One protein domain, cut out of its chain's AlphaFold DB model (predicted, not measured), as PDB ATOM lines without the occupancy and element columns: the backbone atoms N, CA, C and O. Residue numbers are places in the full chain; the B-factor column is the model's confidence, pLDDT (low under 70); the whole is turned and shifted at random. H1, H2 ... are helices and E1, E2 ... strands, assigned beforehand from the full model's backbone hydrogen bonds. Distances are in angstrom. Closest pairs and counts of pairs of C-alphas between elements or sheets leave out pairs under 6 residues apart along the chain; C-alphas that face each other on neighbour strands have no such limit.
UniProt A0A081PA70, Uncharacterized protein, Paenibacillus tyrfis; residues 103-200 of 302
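Overview. This is residues 103 to 200 of the 302 residues of an uncharacterized protein of Paenibacillus tyrfis (UniProt A0A081PA70). A strongly twisted wall of five strands has the long helix H2 running slantwise over one face, and the shorter helix H1 packs side by side with part of H2 and only grazes the sheet. Two loops, around residues 132 and 178, make the two ends of the longest axis. The printed part has 98 residues, with two named helices and five named strands in the order H1 E1 E2 H2 E3 E4 E5; the class is mixed, helices and strands. The sheet order is E2 E1 E5 E4 E3, also mixed, with E2 and E1 parallel and the other neighbours antiparallel. The whole is compact, with a radius of gyration of the C-alphas of 13.1 A and spans of 39 by 28 by 20 A.

Along the chain. H1, residues 103 to 112, begins with C-alpha 103 at (-37.208, -23.929, -21.447) and is 14.4 A long. E1, residues 124 to 129, is 16.6 A long, and E2 is residues 140 to 143. H2, residues 145 to 162, is 25.7 A long from C-alpha 145 at (-44.679, -24.338, -40.218). E3 is residues 170 to 173. E4, residues 184 to 190, is 19.8 A long, and E5, residues 193 to 199, is 19.9 A long and ends with C-alpha 199 at (-23.625, -26.359, -28.077).

Arrangement. E2 and E3 are the edge strands. E2 and E1 are parallel at 34 degrees, with N 141 and O 126 2.8 A apart, within hydrogen-bond range. E1 and E5 are antiparallel, with N 125 and O 197 at 2.8 A. E3, E4 and E5 form a meander, each strand the antiparallel neighbour of the one before, and E3 and E4 as well as E4 and E5 are hairpins; N 187 and O 196 are 2.8 A apart, and N 173 and O 184 2.7 A. H2 is on the sheet at a height over the sheet of 8.5 A, in two layers, helix on one face. It lies over E1, E4 and E3, and only just over E5, on which 3 of its C-alphas fall. On the local plane it stands at 32 degrees to E1, only just slantwise to the strands. The closest C-alphas of H2 and E3 are those of Lys 159 and Val 171, 5.6 A apart. H1 touches residues 147 to 155 of H2 alone, closest at the C-alphas of Phe 105 and Leu 151, 6.2 A apart. Their shallow tilt is 32 degrees, opposite ways, only just short of steep. H1 only grazes the sheet, with residues 106 to 112. In H1 and H2 every O i to N i+4 pair is within hydrogen-bond range.

Size, cuts and confidence. The two C-alphas farthest apart, those of Glu 132 and Asp 178, are 40.9 A apart. The printed part has no cut. The link from H1 to E1, 11 residues, is long. The mean pLDDT of the printed part is 82.3; residues 119 to 121, 131 to 137 and 175 to 182 are under 70.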
ATOM      1  N   PHE A 103     -36.702 -22.602 -21.800       88.88
ATOM      2  CA  PHE A 103     -37.208 -23.929 -21.447       88.88
ATOM      3  C   PHE A 103     -38.227 -24.407 -22.472       88.88
ATOM      4  O   PHE A 103     -38.091 -25.507 -22.991       88.88
ATOM      5  N   ARG A 104     -39.165 -23.539 -22.861       90.38
ATOM      6  CA  ARG A 104     -40.111 -23.840 -23.943       90.38
ATOM      7  C   ARG A 104     -39.403 -24.159 -25.259       90.38
ATOM      8  O   ARG A 104     -39.789 -25.089 -25.957       90.38
ATOM      9  N   PHE A 105     -38.362 -23.398 -25.592       93.12
ATOM     10  CA  PHE A 105     -37.550 -23.640 -26.783       93.12
ATOM     11  C   PHE A 105     -36.899 -25.028 -26.731       93.12
ATOM     12  O   PHE A 105     -37.019 -25.794 -27.685       93.12
ATOM     13  N   LYS A 106     -36.257 -25.371 -25.607       90.12
ATOM     14  CA  LYS A 106     -35.635 -26.683 -25.389       90.12
ATOM     15  C   LYS A 106     -36.652 -27.817 -25.468       90.12
ATOM     16  O   LYS A 106     -36.398 -28.781 -26.172       90.12
ATOM     17  N   GLU A 107     -37.816 -27.667 -24.845       89.19
ATOM     18  CA  GLU A 107     -38.882 -28.675 -24.851       89.19
ATOM     19  C   GLU A 107     -39.410 -28.964 -26.256       89.19
ATOM     20  O   GLU A 107     -39.645 -30.122 -26.598       89.19
ATOM     21  N   ILE A 108     -39.551 -27.940 -27.105       92.19
ATOM     22  CA  ILE A 108     -39.921 -28.146 -28.511       92.19
ATOM     23  C   ILE A 108     -38.829 -28.947 -29.225       92.19
ATOM     24  O   ILE A 108     -39.151 -29.921 -29.906       92.19
ATOM     25  N   ILE A 109     -37.554 -28.587 -29.048       91.69
ATOM     26  CA  ILE A 109     -36.438 -29.339 -29.637       91.69
ATOM     27  C   ILE A 109     -36.428 -30.783 -29.126       91.69
ATOM     28  O   ILE A 109     -36.405 -31.693 -29.943       91.69
ATOM     29  N   GLU A 110     -36.535 -31.019 -27.821       89.31
ATOM     30  CA  GLU A 110     -36.548 -32.358 -27.217       89.31
ATOM     31  C   GLU A 110     -37.754 -33.189 -27.662       89.31
ATOM     32  O   GLU A 110     -37.633 -34.393 -27.874       89.31
ATOM     33  N   SER A 111     -38.912 -32.561 -27.886       89.62
ATOM     34  CA  SER A 111     -40.093 -33.258 -28.409       89.62
ATOM     35  C   SER A 111     -39.892 -33.800 -29.829       89.62
ATOM     36  O   SER A 111     -40.577 -34.739 -30.231       89.62
ATOM     37  N   LYS A 112     -38.960 -33.212 -30.593       88.12
ATOM     38  CA  LYS A 112     -38.633 -33.597 -31.973       88.12
ATOM     39  C   LYS A 112     -37.298 -34.349 -32.083       88.12
ATOM     40  O   LYS A 112     -37.108 -35.123 -33.016       88.12
ATOM     41  N   ARG A 113     -36.375 -34.111 -31.150       86.06
ATOM     42  CA  ARG A 113     -35.019 -34.665 -31.069       86.06
ATOM     43  C   ARG A 113     -34.594 -34.784 -29.600       86.06
ATOM     44  O   ARG A 113     -33.852 -33.957 -29.073       86.06
ATOM     45  N   ASN A 114     -35.117 -35.809 -28.932       84.06
ATOM     46  CA  ASN A 114     -35.022 -36.005 -27.479       84.06
ATOM     47  C   ASN A 114     -33.592 -36.187 -26.942       84.06
ATOM     48  O   ASN A 114     -33.352 -35.979 -25.754       84.06
ATOM     49  N   ASP A 115     -32.645 -36.558 -27.796       80.44
ATOM     50  CA  ASP A 115     -31.266 -36.833 -27.425       80.44
ATOM     51  C   ASP A 115     -30.331 -35.639 -27.650       80.44
ATOM     52  O   ASP A 115     -29.203 -35.670 -27.162       80.44
ATOM     53  N   PHE A 116     -30.775 -34.564 -28.316       85.38
ATOM     54  CA  PHE A 116     -29.887 -33.465 -28.708       85.38
ATOM     55  C   PHE A 116     -29.144 -32.852 -27.514       85.38
ATOM     56  O   PHE A 116     -27.928 -32.691 -27.577       85.38
ATOM     57  N   PHE A 117     -29.829 -32.551 -26.407       81.19
ATOM     58  CA  PHE A 117     -29.179 -31.988 -25.213       81.19
ATOM     59  C   PHE A 117     -28.546 -33.050 -24.296       81.19
ATOM     60  O   PHE A 117     -27.734 -32.701 -23.444       81.19
ATOM     61  N   MET A 118     -28.873 -34.334 -24.477       74.31
ATOM     62  CA  MET A 118     -28.411 -35.434 -23.614       74.31
ATOM     63  C   MET A 118     -27.181 -36.169 -24.170       74.31
ATOM     64  O   MET A 118     -26.407 -36.748 -23.410       74.31
ATOM     65  N   ASN A 119     -27.000 -36.169 -25.491       65.25
ATOM     66  CA  ASN A 119     -25.971 -36.925 -26.197       65.25
ATOM     67  C   ASN A 119     -24.814 -36.015 -26.642       65.25
ATOM     68  O   ASN A 119     -25.036 -34.930 -27.175       65.25
ATOM     69  N   ASN A 120     -23.566 -36.459 -26.485       64.75
ATOM     70  CA  ASN A 120     -22.380 -35.703 -26.907       64.75
ATOM     71  C   ASN A 120     -22.076 -35.811 -28.413       64.75
ATOM     72  O   ASN A 120     -21.164 -35.136 -28.883       64.75
ATOM     73  N   SER A 121     -22.787 -36.654 -29.173       67.50
ATOM     74  CA  SER A 121     -22.454 -36.908 -30.582       67.50
ATOM     75  C   SER A 121     -22.918 -35.821 -31.551       67.50
ATOM     76  O   SER A 121     -22.278 -35.635 -32.582       67.50
ATOM     77  N   LEU A 122     -24.010 -35.112 -31.241       76.44
ATOM     78  CA  LEU A 122     -24.559 -34.052 -32.089       76.44
ATOM     79  C   LEU A 122     -24.372 -32.692 -31.408       76.44
ATOM     80  O   LEU A 122     -24.998 -32.403 -30.388       76.44
ATOM     81  N   ASP A 123     -23.477 -31.866 -31.944       81.06
ATOM     82  CA  ASP A 123     -23.127 -30.538 -31.421       81.06
ATOM     83  C   ASP A 123     -23.885 -29.393 -32.112       81.06
ATOM     84  O   ASP A 123     -23.978 -28.298 -31.549       81.06
ATOM     85  N   LEU A 124     -24.469 -29.663 -33.283       86.31
ATOM     86  CA  LEU A 124     -25.192 -28.725 -34.139       86.31
ATOM     87  C   LEU A 124     -26.546 -29.297 -34.578       86.31
ATOM     88  O   LEU A 124     -26.623 -30.421 -35.075       86.31
ATOM     89  N   LEU A 125     -27.588 -28.477 -34.474       90.31
ATOM     90  CA  LEU A 125     -28.925 -28.746 -34.988       90.31
ATOM     91  C   LEU A 125     -29.394 -27.570 -35.853       90.31
ATOM     92  O   LEU A 125     -29.433 -26.430 -35.402       90.31
ATOM     93  N   ILE A 126     -29.766 -27.836 -37.098       90.44
ATOM     94  CA  ILE A 126     -30.258 -26.871 -38.078       90.44
ATOM     95  C   ILE A 126     -31.742 -27.148 -38.273       90.44
ATOM     96  O   ILE A 126     -32.129 -28.010 -39.057       90.44
ATOM     97  N   VAL A 127     -32.588 -26.407 -37.570       92.75
ATOM     98  CA  VAL A 127     -34.036 -26.538 -37.699       92.75
ATOM     99  C   VAL A 127     -34.509 -25.775 -38.930       92.75
ATOM    100  O   VAL A 127     -34.204 -24.589 -39.086       92.75
ATOM    101  N   ARG A 128     -35.269 -26.442 -39.798       91.00
ATOM    102  CA  ARG A 128     -35.854 -25.864 -41.012       91.00
ATOM    103  C   ARG A 128     -37.318 -26.238 -41.142       91.00
ATOM    104  O   ARG A 128     -37.738 -27.326 -40.758       91.00
ATOM    105  N   PHE A 129     -38.081 -25.343 -41.750       88.31
ATOM    106  CA  PHE A 129     -39.398 -25.693 -42.254       88.31
ATOM    107  C   PHE A 129     -39.257 -26.587 -43.494       88.31
ATOM    108  O   PHE A 129     -38.592 -26.204 -44.460       88.31
ATOM    109  N   HIS A 130     -39.893 -27.758 -43.479       82.12
ATOM    110  CA  HIS A 130     -40.041 -28.616 -44.654       82.12
ATOM    111  C   HIS A 130     -41.267 -29.522 -44.500       82.12
ATOM    112  O   HIS A 130     -41.704 -29.795 -43.384       82.12
ATOM    113  N   GLN A 131     -41.850 -29.959 -45.618       65.88
ATOM    114  CA  GLN A 131     -43.042 -30.821 -45.603       65.88
ATOM    115  C   GLN A 131     -42.713 -32.306 -45.409       65.88
ATOM    116  O   GLN A 131     -43.576 -33.071 -44.987       65.88
ATOM    117  N   GLU A 132     -41.487 -32.717 -45.727       67.69
ATOM    118  CA  GLU A 132     -41.058 -34.116 -45.634       67.69
ATOM    119  C   GLU A 132     -40.531 -34.466 -44.239       67.69
ATOM    120  O   GLU A 132     -39.978 -33.619 -43.536       67.69
ATOM    121  N   SER A 133     -40.717 -35.731 -43.853       57.53
ATOM    122  CA  SER A 133     -40.216 -36.280 -42.596       57.53
ATOM    123  C   SER A 133     -38.696 -36.358 -42.596       57.53
ATOM    124  O   SER A 133     -38.081 -36.774 -43.576       57.53
ATOM    125  N   ASP A 134     -38.120 -36.006 -41.459       63.16
ATOM    126  CA  ASP A 134     -36.689 -36.019 -41.214       63.16
ATOM    127  C   ASP A 134     -36.096 -37.437 -41.150       63.16
ATOM    128  O   ASP A 134     -36.801 -38.399 -40.831       63.16
ATOM    129  N   GLN A 135     -34.793 -37.563 -41.409       61.12
ATOM    130  CA  GLN A 135     -34.052 -38.785 -41.101       61.12
ATOM    131  C   GLN A 135     -33.553 -38.718 -39.653       61.12
ATOM    132  O   GLN A 135     -33.036 -37.696 -39.193       61.12
ATOM    133  N   GLU A 136     -33.722 -39.805 -38.898       63.44
ATOM    134  CA  GLU A 136     -33.266 -39.851 -37.509       63.44
ATOM    135  C   GLU A 136     -31.745 -39.612 -37.420       63.44
ATOM    136  O   GLU A 136     -30.969 -40.192 -38.173       63.44
ATOM    137  N   HIS A 137     -31.320 -38.804 -36.445       64.44
ATOM    138  CA  HIS A 137     -29.917 -38.508 -36.096       64.44
ATOM    139  C   HIS A 137     -29.115 -37.605 -37.055       64.44
ATOM    140  O   HIS A 137     -27.921 -37.409 -36.831       64.44
ATOM    141  N   GLU A 138     -29.735 -36.962 -38.048       77.31
ATOM    142  CA  GLU A 138     -29.052 -35.912 -38.821       77.31
ATOM    143  C   GLU A 138     -28.982 -34.564 -38.085       77.31
ATOM    144  O   GLU A 138     -29.795 -34.269 -37.204       77.31
ATOM    145  N   SER A 139     -28.011 -33.723 -38.471       81.56
ATOM    146  CA  SER A 139     -27.873 -32.342 -37.980       81.56
ATOM    147  C   SER A 139     -28.977 -31.417 -38.472       81.56
ATOM    148  O   SER A 139     -29.122 -30.333 -37.923       81.56
ATOM    149  N   THR A 140     -29.736 -31.790 -39.499       87.81
ATOM    150  CA  THR A 140     -30.903 -31.016 -39.931       87.81
ATOM    151  C   THR A 140     -32.137 -31.575 -39.239       87.81
ATOM    152  O   THR A 140     -32.268 -32.785 -39.132       87.81
ATOM    153  N   LEU A 141     -33.006 -30.689 -38.750       89.50
ATOM    154  CA  LEU A 141     -34.304 -31.043 -38.190       89.50
ATOM    155  C   LEU A 141     -35.414 -30.382 -39.000       89.50
ATOM    156  O   LEU A 141     -35.565 -29.158 -38.969       89.50
ATOM    157  N   PHE A 142     -36.212 -31.184 -39.698       90.12
ATOM    158  CA  PHE A 142     -37.377 -30.686 -40.424       90.12
ATOM    159  C   PHE A 142     -38.619 -30.652 -39.533       90.12
ATOM    160  O   PHE A 142     -38.980 -31.640 -38.896       90.12
ATOM    161  N   VAL A 143     -39.279 -29.494 -39.480       90.50
ATOM    162  CA  VAL A 143     -40.496 -29.282 -38.687       90.50
ATOM    163  C   VAL A 143     -41.594 -28.619 -39.514       90.50
ATOM    164  O   VAL A 143     -41.335 -27.954 -40.522       90.50
ATOM    165  N   ASP A 144     -42.838 -28.767 -39.058       90.62
ATOM    166  CA  ASP A 144     -43.978 -28.063 -39.638       90.62
ATOM    167  C   ASP A 144     -43.881 -26.535 -39.448       90.62
ATOM    168  O   ASP A 144     -43.105 -26.009 -38.645       90.62
ATOM    169  N   SER A 145     -44.698 -25.804 -40.212       90.50
ATOM    170  CA  SER A 145     -44.679 -24.338 -40.218       90.50
ATOM    171  C   SER A 145     -45.002 -23.733 -38.848       90.50
ATOM    172  O   SER A 145     -44.365 -22.757 -38.457       90.50
ATOM    173  N   ALA A 146     -45.944 -24.311 -38.098       90.94
ATOM    174  CA  ALA A 146     -46.343 -23.783 -36.796       90.94
ATOM    175  C   ALA A 146     -45.195 -23.899 -35.781       90.94
ATOM    176  O   ALA A 146     -44.832 -22.908 -35.146       90.94
ATOM    177  N   THR A 147     -44.563 -25.071 -35.718       92.25
ATOM    178  CA  THR A 147     -43.398 -25.347 -34.872       92.25
ATOM    179  C   THR A 147     -42.229 -24.430 -35.235       92.25
ATOM    180  O   THR A 147     -41.607 -23.835 -34.355       92.25
ATOM    181  N   PHE A 148     -41.940 -24.260 -36.532       93.75
ATOM    182  CA  PHE A 148     -40.859 -23.380 -36.977       93.75
ATOM    183  C   PHE A 148     -41.102 -21.919 -36.575       93.75
ATOM    184  O   PHE A 148     -40.203 -21.244 -36.067       93.75
ATOM    185  N   LEU A 149     -42.328 -21.425 -36.774       93.19
ATOM    186  CA  LEU A 149     -42.711 -20.062 -36.410       93.19
ATOM    187  C   LEU A 149     -42.641 -19.832 -34.896       93.19
ATOM    188  O   LEU A 149     -42.212 -18.753 -34.478       93.19
ATOM    189  N   GLU A 150     -43.012 -20.825 -34.083       93.50
ATOM    190  CA  GLU A 150     -42.876 -20.756 -32.627       93.50
ATOM    191  C   GLU A 150     -41.404 -20.713 -32.200       93.50
ATOM    192  O   GLU A 150     -41.020 -19.814 -31.451       93.50
ATOM    193  N   LEU A 151     -40.553 -21.597 -32.731       95.50
ATOM    194  CA  LEU A 151     -39.110 -21.586 -32.451       95.50
ATOM    195  C   LEU A 151     -38.467 -20.252 -32.837       95.50
ATOM    196  O   LEU A 151     -37.679 -19.694 -32.072       95.50
ATOM    197  N   ARG A 152     -38.844 -19.699 -33.994       95.38
ATOM    198  CA  ARG A 152     -38.398 -18.375 -34.440       95.38
ATOM    199  C   ARG A 152     -38.857 -17.273 -33.483       95.38
ATOM    200  O   ARG A 152     -38.074 -16.390 -33.144       95.38
ATOM    201  N   HIS A 153     -40.113 -17.308 -33.036       93.94
ATOM    202  CA  HIS A 153     -40.633 -16.343 -32.066       93.94
ATOM    203  C   HIS A 153     -39.877 -16.417 -30.731       93.94
ATOM    204  O   HIS A 153     -39.441 -15.386 -30.212       93.94
ATOM    205  N   LEU A 154     -39.677 -17.629 -30.207       94.62
ATOM    206  CA  LEU A 154     -38.930 -17.875 -28.976       94.62
ATOM    207  C   LEU A 154     -37.475 -17.419 -29.099       94.62
ATOM    208  O   LEU A 154     -36.979 -16.774 -28.181       94.62
ATOM    209  N   TYR A 155     -36.818 -17.650 -30.240       95.00
ATOM    210  CA  TYR A 155     -35.475 -17.130 -30.499       95.00
ATOM    211  C   TYR A 155     -35.403 -15.608 -30.296       95.00
ATOM    212  O   TYR A 155     -34.537 -15.132 -29.563       95.00
ATOM    213  N   PHE A 156     -36.327 -14.831 -30.873       93.38
ATOM    214  CA  PHE A 156     -36.312 -13.372 -30.705       93.38
ATOM    215  C   PHE A 156     -36.546 -12.946 -29.250       93.38
ATOM    216  O   PHE A 156     -35.925 -11.988 -28.785       93.38
ATOM    217  N   LYS A 157     -37.390 -13.671 -28.506       92.88
ATOM    218  CA  LYS A 157     -37.600 -13.442 -27.067       92.88
ATOM    219  C   LYS A 157     -36.335 -13.735 -26.260       92.88
ATOM    220  O   LYS A 157     -35.919 -12.894 -25.466       92.88
ATOM    221  N   ILE A 158     -35.682 -14.868 -26.515       92.50
ATOM    222  CA  ILE A 158     -34.417 -15.262 -25.878       92.50
ATOM    223  C   ILE A 158     -33.328 -14.231 -26.192       92.50
ATOM    224  O   ILE A 158     -32.678 -13.731 -25.277       92.50
ATOM    225  N   LYS A 159     -33.184 -13.820 -27.457       90.12
ATOM    226  CA  LYS A 159     -32.230 -12.777 -27.848       90.12
ATOM    227  C   LYS A 159     -32.490 -11.457 -27.123       90.12
ATOM    228  O   LYS A 159     -31.555 -10.889 -26.577       90.12
ATOM    229  N   SER A 160     -33.745 -11.011 -27.031       89.19
ATOM    230  CA  SER A 160     -34.090  -9.781 -26.300       89.19
ATOM    231  C   SER A 160     -33.781  -9.839 -24.799       89.19
ATOM    232  O   SER A 160     -33.654  -8.801 -24.158       89.19
ATOM    233  N   LYS A 161     -33.667 -11.043 -24.231       87.38
ATOM    234  CA  LYS A 161     -33.367 -11.252 -22.815       87.38
ATOM    235  C   LYS A 161     -31.867 -11.325 -22.541       87.38
ATOM    236  O   LYS A 161     -31.399 -10.690 -21.603       87.38
ATOM    237  N   PHE A 162     -31.135 -12.110 -23.330       84.31
ATOM    238  CA  PHE A 162     -29.720 -12.397 -23.073       84.31
ATOM    239  C   PHE A 162     -28.759 -11.481 -23.833       84.31
ATOM    240  O   PHE A 162     -27.642 -11.279 -23.371       84.31
ATOM    241  N   ASP A 163     -29.172 -10.927 -24.976       82.69
ATOM    242  CA  ASP A 163     -28.314 -10.080 -25.809       82.69
ATOM    243  C   ASP A 163     -29.122  -9.015 -26.598       82.69
ATOM    244  O   ASP A 163     -29.143  -9.041 -27.840       82.69
ATOM    245  N   PRO A 164     -29.848  -8.111 -25.892       82.38
ATOM    246  CA  PRO A 164     -30.801  -7.170 -26.497       82.38
ATOM    247  C   PRO A 164     -30.171  -6.140 -27.436       82.38
ATOM    248  O   PRO A 164     -30.774  -5.794 -28.448       82.38
ATOM    249  N   GLU A 165     -28.969  -5.659 -27.117       80.62
ATOM    250  CA  GLU A 165     -28.323  -4.545 -27.832       80.62
ATOM    251  C   GLU A 165     -27.449  -5.009 -29.008       80.62
ATOM    252  O   GLU A 165     -26.917  -4.213 -29.781       80.62
ATOM    253  N   SER A 166     -27.270  -6.318 -29.149       77.12
ATOM    254  CA  SER A 166     -26.388  -6.903 -30.147       77.12
ATOM    255  C   SER A 166     -27.080  -7.046 -31.489       77.12
ATOM    256  O   SER A 166     -28.101  -7.725 -31.628       77.12
ATOM    257  N   SER A 167     -26.453  -6.483 -32.516       75.69
ATOM    258  CA  SER A 167     -26.862  -6.634 -33.914       75.69
ATOM    259  C   SER A 167     -26.585  -8.027 -34.486       75.69
ATOM    260  O   SER A 167     -27.011  -8.321 -35.603       75.69
ATOM    261  N   ASN A 168     -25.884  -8.897 -33.752       77.38
ATOM    262  CA  ASN A 168     -25.557 -10.228 -34.245       77.38
ATOM    263  C   ASN A 168     -26.828 -11.087 -34.397       77.38
ATOM    264  O   ASN A 168     -27.716 -11.031 -33.542       77.38
ATOM    265  N   PRO A 169     -26.901 -11.967 -35.411       77.62
ATOM    266  CA  PRO A 169     -28.062 -12.827 -35.651       77.62
ATOM    267  C   PRO A 169     -28.133 -14.037 -34.707       77.62
ATOM    268  O   PRO A 169     -28.916 -14.955 -34.934       77.62
ATOM    269  N   TRP A 170     -27.310 -14.071 -33.664       83.69
ATOM    270  CA  TRP A 170     -27.244 -15.175 -32.720       83.69
ATOM    271  C   TRP A 170     -27.095 -14.669 -31.291       83.69
ATOM    272  O   TRP A 170     -26.764 -13.503 -31.065       83.69
ATOM    273  N   VAL A 171     -27.386 -15.550 -30.339       84.81
ATOM    274  CA  VAL A 171     -27.332 -15.291 -28.901       84.81
ATOM    275  C   VAL A 171     -26.738 -16.499 -28.185       84.81
ATOM    276  O   VAL A 171     -27.119 -17.637 -28.463       84.81
ATOM    277  N   GLY A 172     -25.798 -16.250 -27.274       80.50
ATOM    278  CA  GLY A 172     -25.307 -17.252 -26.332       80.50
ATOM    279  C   GLY A 172     -26.204 -17.310 -25.101       80.50
ATOM    280  O   GLY A 172     -26.573 -16.274 -24.552       80.50
ATOM    281  N   VAL A 173     -26.552 -18.516 -24.667       80.56
ATOM    282  CA  VAL A 173     -27.454 -18.763 -23.545       80.56
ATOM    283  C   VAL A 173     -26.773 -19.698 -22.542       80.56
ATOM    284  O   VAL A 173     -26.473 -20.844 -22.889       80.56
ATOM    285  N   PRO A 174     -26.497 -19.245 -21.308       74.38
ATOM    286  CA  PRO A 174     -25.925 -20.098 -20.272       74.38
ATOM    287  C   PRO A 174     -26.983 -21.060 -19.710       74.38
ATOM    288  O   PRO A 174     -28.123 -20.660 -19.493       74.38
ATOM    289  N   GLU A 175     -26.615 -22.315 -19.431       65.88
ATOM    290  CA  GLU A 175     -27.522 -23.256 -18.747       65.88
ATOM    291  C   GLU A 175     -27.611 -23.032 -17.240       65.88
ATOM    292  O   GLU A 175     -28.648 -23.329 -16.651       65.88
ATOM    293  N   ASN A 176     -26.558 -22.499 -16.613       62.38
ATOM    294  CA  ASN A 176     -26.525 -22.317 -15.167       62.38
ATOM    295  C   ASN A 176     -26.454 -20.833 -14.766       62.38
ATOM    296  O   ASN A 176     -25.634 -20.087 -15.311       62.38
ATOM    297  N   PRO A 177     -27.236 -20.408 -13.752       51.81
ATOM    298  CA  PRO A 177     -27.182 -19.052 -13.197       51.81
ATOM    299  C   PRO A 177     -25.833 -18.686 -12.566       51.81
ATOM    300  O   PRO A 177     -25.556 -17.508 -12.362       51.81
ATOM    301  N   ASP A 178     -25.010 -19.683 -12.228       54.44
ATOM    302  CA  ASP A 178     -23.668 -19.500 -11.663       54.44
ATOM    303  C   ASP A 178     -22.589 -19.223 -12.727       54.44
ATOM    304  O   ASP A 178     -21.421 -19.049 -12.387       54.44
ATOM    305  N   GLY A 179     -22.965 -19.184 -14.012       48.03
ATOM    306  CA  GLY A 179     -22.036 -18.938 -15.113       48.03
ATOM    307  C   GLY A 179     -21.159 -20.140 -15.473       48.03
ATOM    308  O   GLY A 179     -20.254 -20.004 -16.297       48.03
ATOM    309  N   SER A 180     -21.403 -21.335 -14.917       51.81
ATOM    310  CA  SER A 180     -20.757 -22.552 -15.409       51.81
ATOM    311  C   SER A 180     -21.263 -22.854 -16.827       51.81
ATOM    312  O   SER A 180     -22.383 -23.311 -17.047       51.81
ATOM    313  N   PHE A 181     -20.438 -22.509 -17.821       50.22
ATOM    314  CA  PHE A 181     -20.775 -22.572 -19.245       50.22
ATOM    315  C   PHE A 181     -20.926 -24.014 -19.736       50.22
ATOM    316  O   PHE A 181     -19.979 -24.584 -20.283       50.22
ATOM    317  N   LYS A 182     -22.125 -24.569 -19.554       63.25
ATOM    318  CA  LYS A 182     -22.697 -25.597 -20.421       63.25
ATOM    319  C   LYS A 182     -23.755 -24.969 -21.328       63.25
ATOM    320  O   LYS A 182     -24.938 -25.125 -21.109       63.25
ATOM    321  N   GLY A 183     -23.362 -24.004 -22.149       74.44
ATOM    322  CA  GLY A 183     -24.326 -23.133 -22.827       74.44
ATOM    323  C   GLY A 183     -24.802 -23.692 -24.162       74.44
ATOM    324  O   GLY A 183     -24.186 -24.579 -24.749       74.44
ATOM    325  N   ILE A 184     -25.837 -23.069 -24.711       84.88
ATOM    326  CA  ILE A 184     -26.146 -23.183 -26.135       84.88
ATOM    327  C   ILE A 184     -26.022 -21.826 -26.796       84.88
ATOM    328  O   ILE A 184     -26.176 -20.783 -26.170       84.88
ATOM    329  N   SER A 185     -25.781 -21.843 -28.089       85.75
ATOM    330  CA  SER A 185     -25.926 -20.688 -28.944       85.75
ATOM    331  C   SER A 185     -27.068 -20.937 -29.917       85.75
ATOM    332  O   SER A 185     -27.239 -22.049 -30.420       85.75
ATOM    333  N   ILE A 186     -27.891 -19.915 -30.125       91.19
ATOM    334  CA  ILE A 186     -29.046 -19.979 -31.017       91.19
ATOM    335  C   ILE A 186     -28.871 -18.890 -32.065       91.19
ATOM    336  O   ILE A 186     -28.695 -17.726 -31.714       91.19
ATOM    337  N   HIS A 187     -28.921 -19.258 -33.339       90.12
ATOM    338  CA  HIS A 187     -28.777 -18.374 -34.489       90.12
ATOM    339  C   HIS A 187     -30.015 -18.490 -35.373       90.12
ATOM    340  O   HIS A 187     -30.434 -19.586 -35.729       90.12
ATOM    341  N   TYR A 188     -30.589 -17.357 -35.765       91.62
ATOM    342  CA  TYR A 188     -31.599 -17.318 -36.814       91.62
ATOM    343  C   TYR A 188     -31.001 -16.825 -38.135       91.62
ATOM    344  O   TYR A 188     -30.621 -15.659 -38.257       91.62
ATOM    345  N   SER A 189     -30.951 -17.710 -39.131       88.81
ATOM    346  CA  SER A 189     -30.566 -17.370 -40.500       88.81
ATOM    347  C   SER A 189     -31.808 -17.105 -41.344       88.81
ATOM    348  O   SER A 189     -32.815 -17.795 -41.211       88.81
ATOM    349  N   THR A 190     -31.731 -16.122 -42.242       87.44
ATOM    350  CA  THR A 190     -32.788 -15.827 -43.228       87.44
ATOM    351  C   THR A 190     -32.496 -16.418 -44.607       87.44
ATOM    352  O   THR A 190     -33.372 -16.415 -45.471       87.44
ATOM    353  N   LYS A 191     -31.269 -16.904 -44.849       84.75
ATOM    354  CA  LYS A 191     -30.813 -17.410 -46.152       84.75
ATOM    355  C   LYS A 191     -29.834 -18.584 -45.981       84.75
ATOM    356  O   LYS A 191     -28.644 -18.343 -45.789       84.75
ATOM    357  N   PRO A 192     -30.291 -19.843 -46.096       84.75
ATOM    358  CA  PRO A 192     -31.695 -20.264 -46.063       84.75
ATOM    359  C   PRO A 192     -32.334 -19.981 -44.694       84.75
ATOM    360  O   PRO A 192     -31.619 -19.842 -43.701       84.75
ATOM    361  N   GLU A 193     -33.665 -19.889 -44.642       90.81
ATOM    362  CA  GLU A 193     -34.382 -19.664 -43.383       90.81
ATOM    363  C   GLU A 193     -34.195 -20.866 -42.443       90.81
ATOM    364  O   GLU A 193     -34.550 -21.995 -42.789       90.81
ATOM    365  N   ALA A 194     -33.579 -20.640 -41.281       92.69
ATOM    366  CA  ALA A 194     -33.269 -21.696 -40.322       92.69
ATOM    367  C   ALA A 194     -33.099 -21.152 -38.898       92.69
ATOM    368  O   ALA A 194     -32.585 -20.049 -38.702       92.69
ATOM    369  N   VAL A 195     -33.460 -21.969 -37.907       94.81
ATOM    370  CA  VAL A 195     -33.049 -21.786 -36.508       94.81
ATOM    371  C   VAL A 195     -31.944 -22.793 -36.227       94.81
ATOM    372  O   VAL A 195     -32.166 -23.997 -36.262       94.81
ATOM    373  N   ILE A 196     -30.740 -22.305 -35.984       92.12
ATOM    374  CA  ILE A 196     -29.545 -23.105 -35.759       92.12
ATOM    375  C   ILE A 196     -29.256 -23.101 -34.260       92.12
ATOM    376  O   ILE A 196     -29.094 -22.040 -33.662       92.12
ATOM    377  N   VAL A 197     -29.197 -24.281 -33.659       91.38
ATOM    378  CA  VAL A 197     -28.874 -24.494 -32.249       91.38
ATOM    379  C   VAL A 197     -27.540 -25.206 -32.182       91.38
ATOM    380  O   VAL A 197     -27.358 -26.255 -32.793       91.38
ATOM    381  N   GLN A 198     -26.601 -24.648 -31.437       87.94
ATOM    382  CA  GLN A 198     -25.266 -25.205 -31.332       87.94
ATOM    383  C   GLN A 198     -24.786 -25.177 -29.890       87.94
ATOM    384  O   GLN A 198     -24.889 -24.150 -29.223       87.94
ATOM    385  N   LYS A 199     -24.225 -26.286 -29.415       84.81
ATOM    386  CA  LYS A 199     -23.625 -26.359 -28.077       84.81
ATOM    387  C   LYS A 199     -22.422 -25.424 -27.981       84.81
ATOM    388  O   LYS A 199     -21.661 -25.268 -28.942       84.81
ATOM    389  N   CYS A 200     -22.251 -24.770 -26.838       79.75
ATOM    390  CA  CYS A 200     -21.175 -23.807 -26.648       79.75
ATOM    391  C   CYS A 200     -19.800 -24.479 -26.717       79.75
ATOM    392  O   CYS A 200     -19.552 -25.513 -26.104       79.75
TER     393      CYS A 200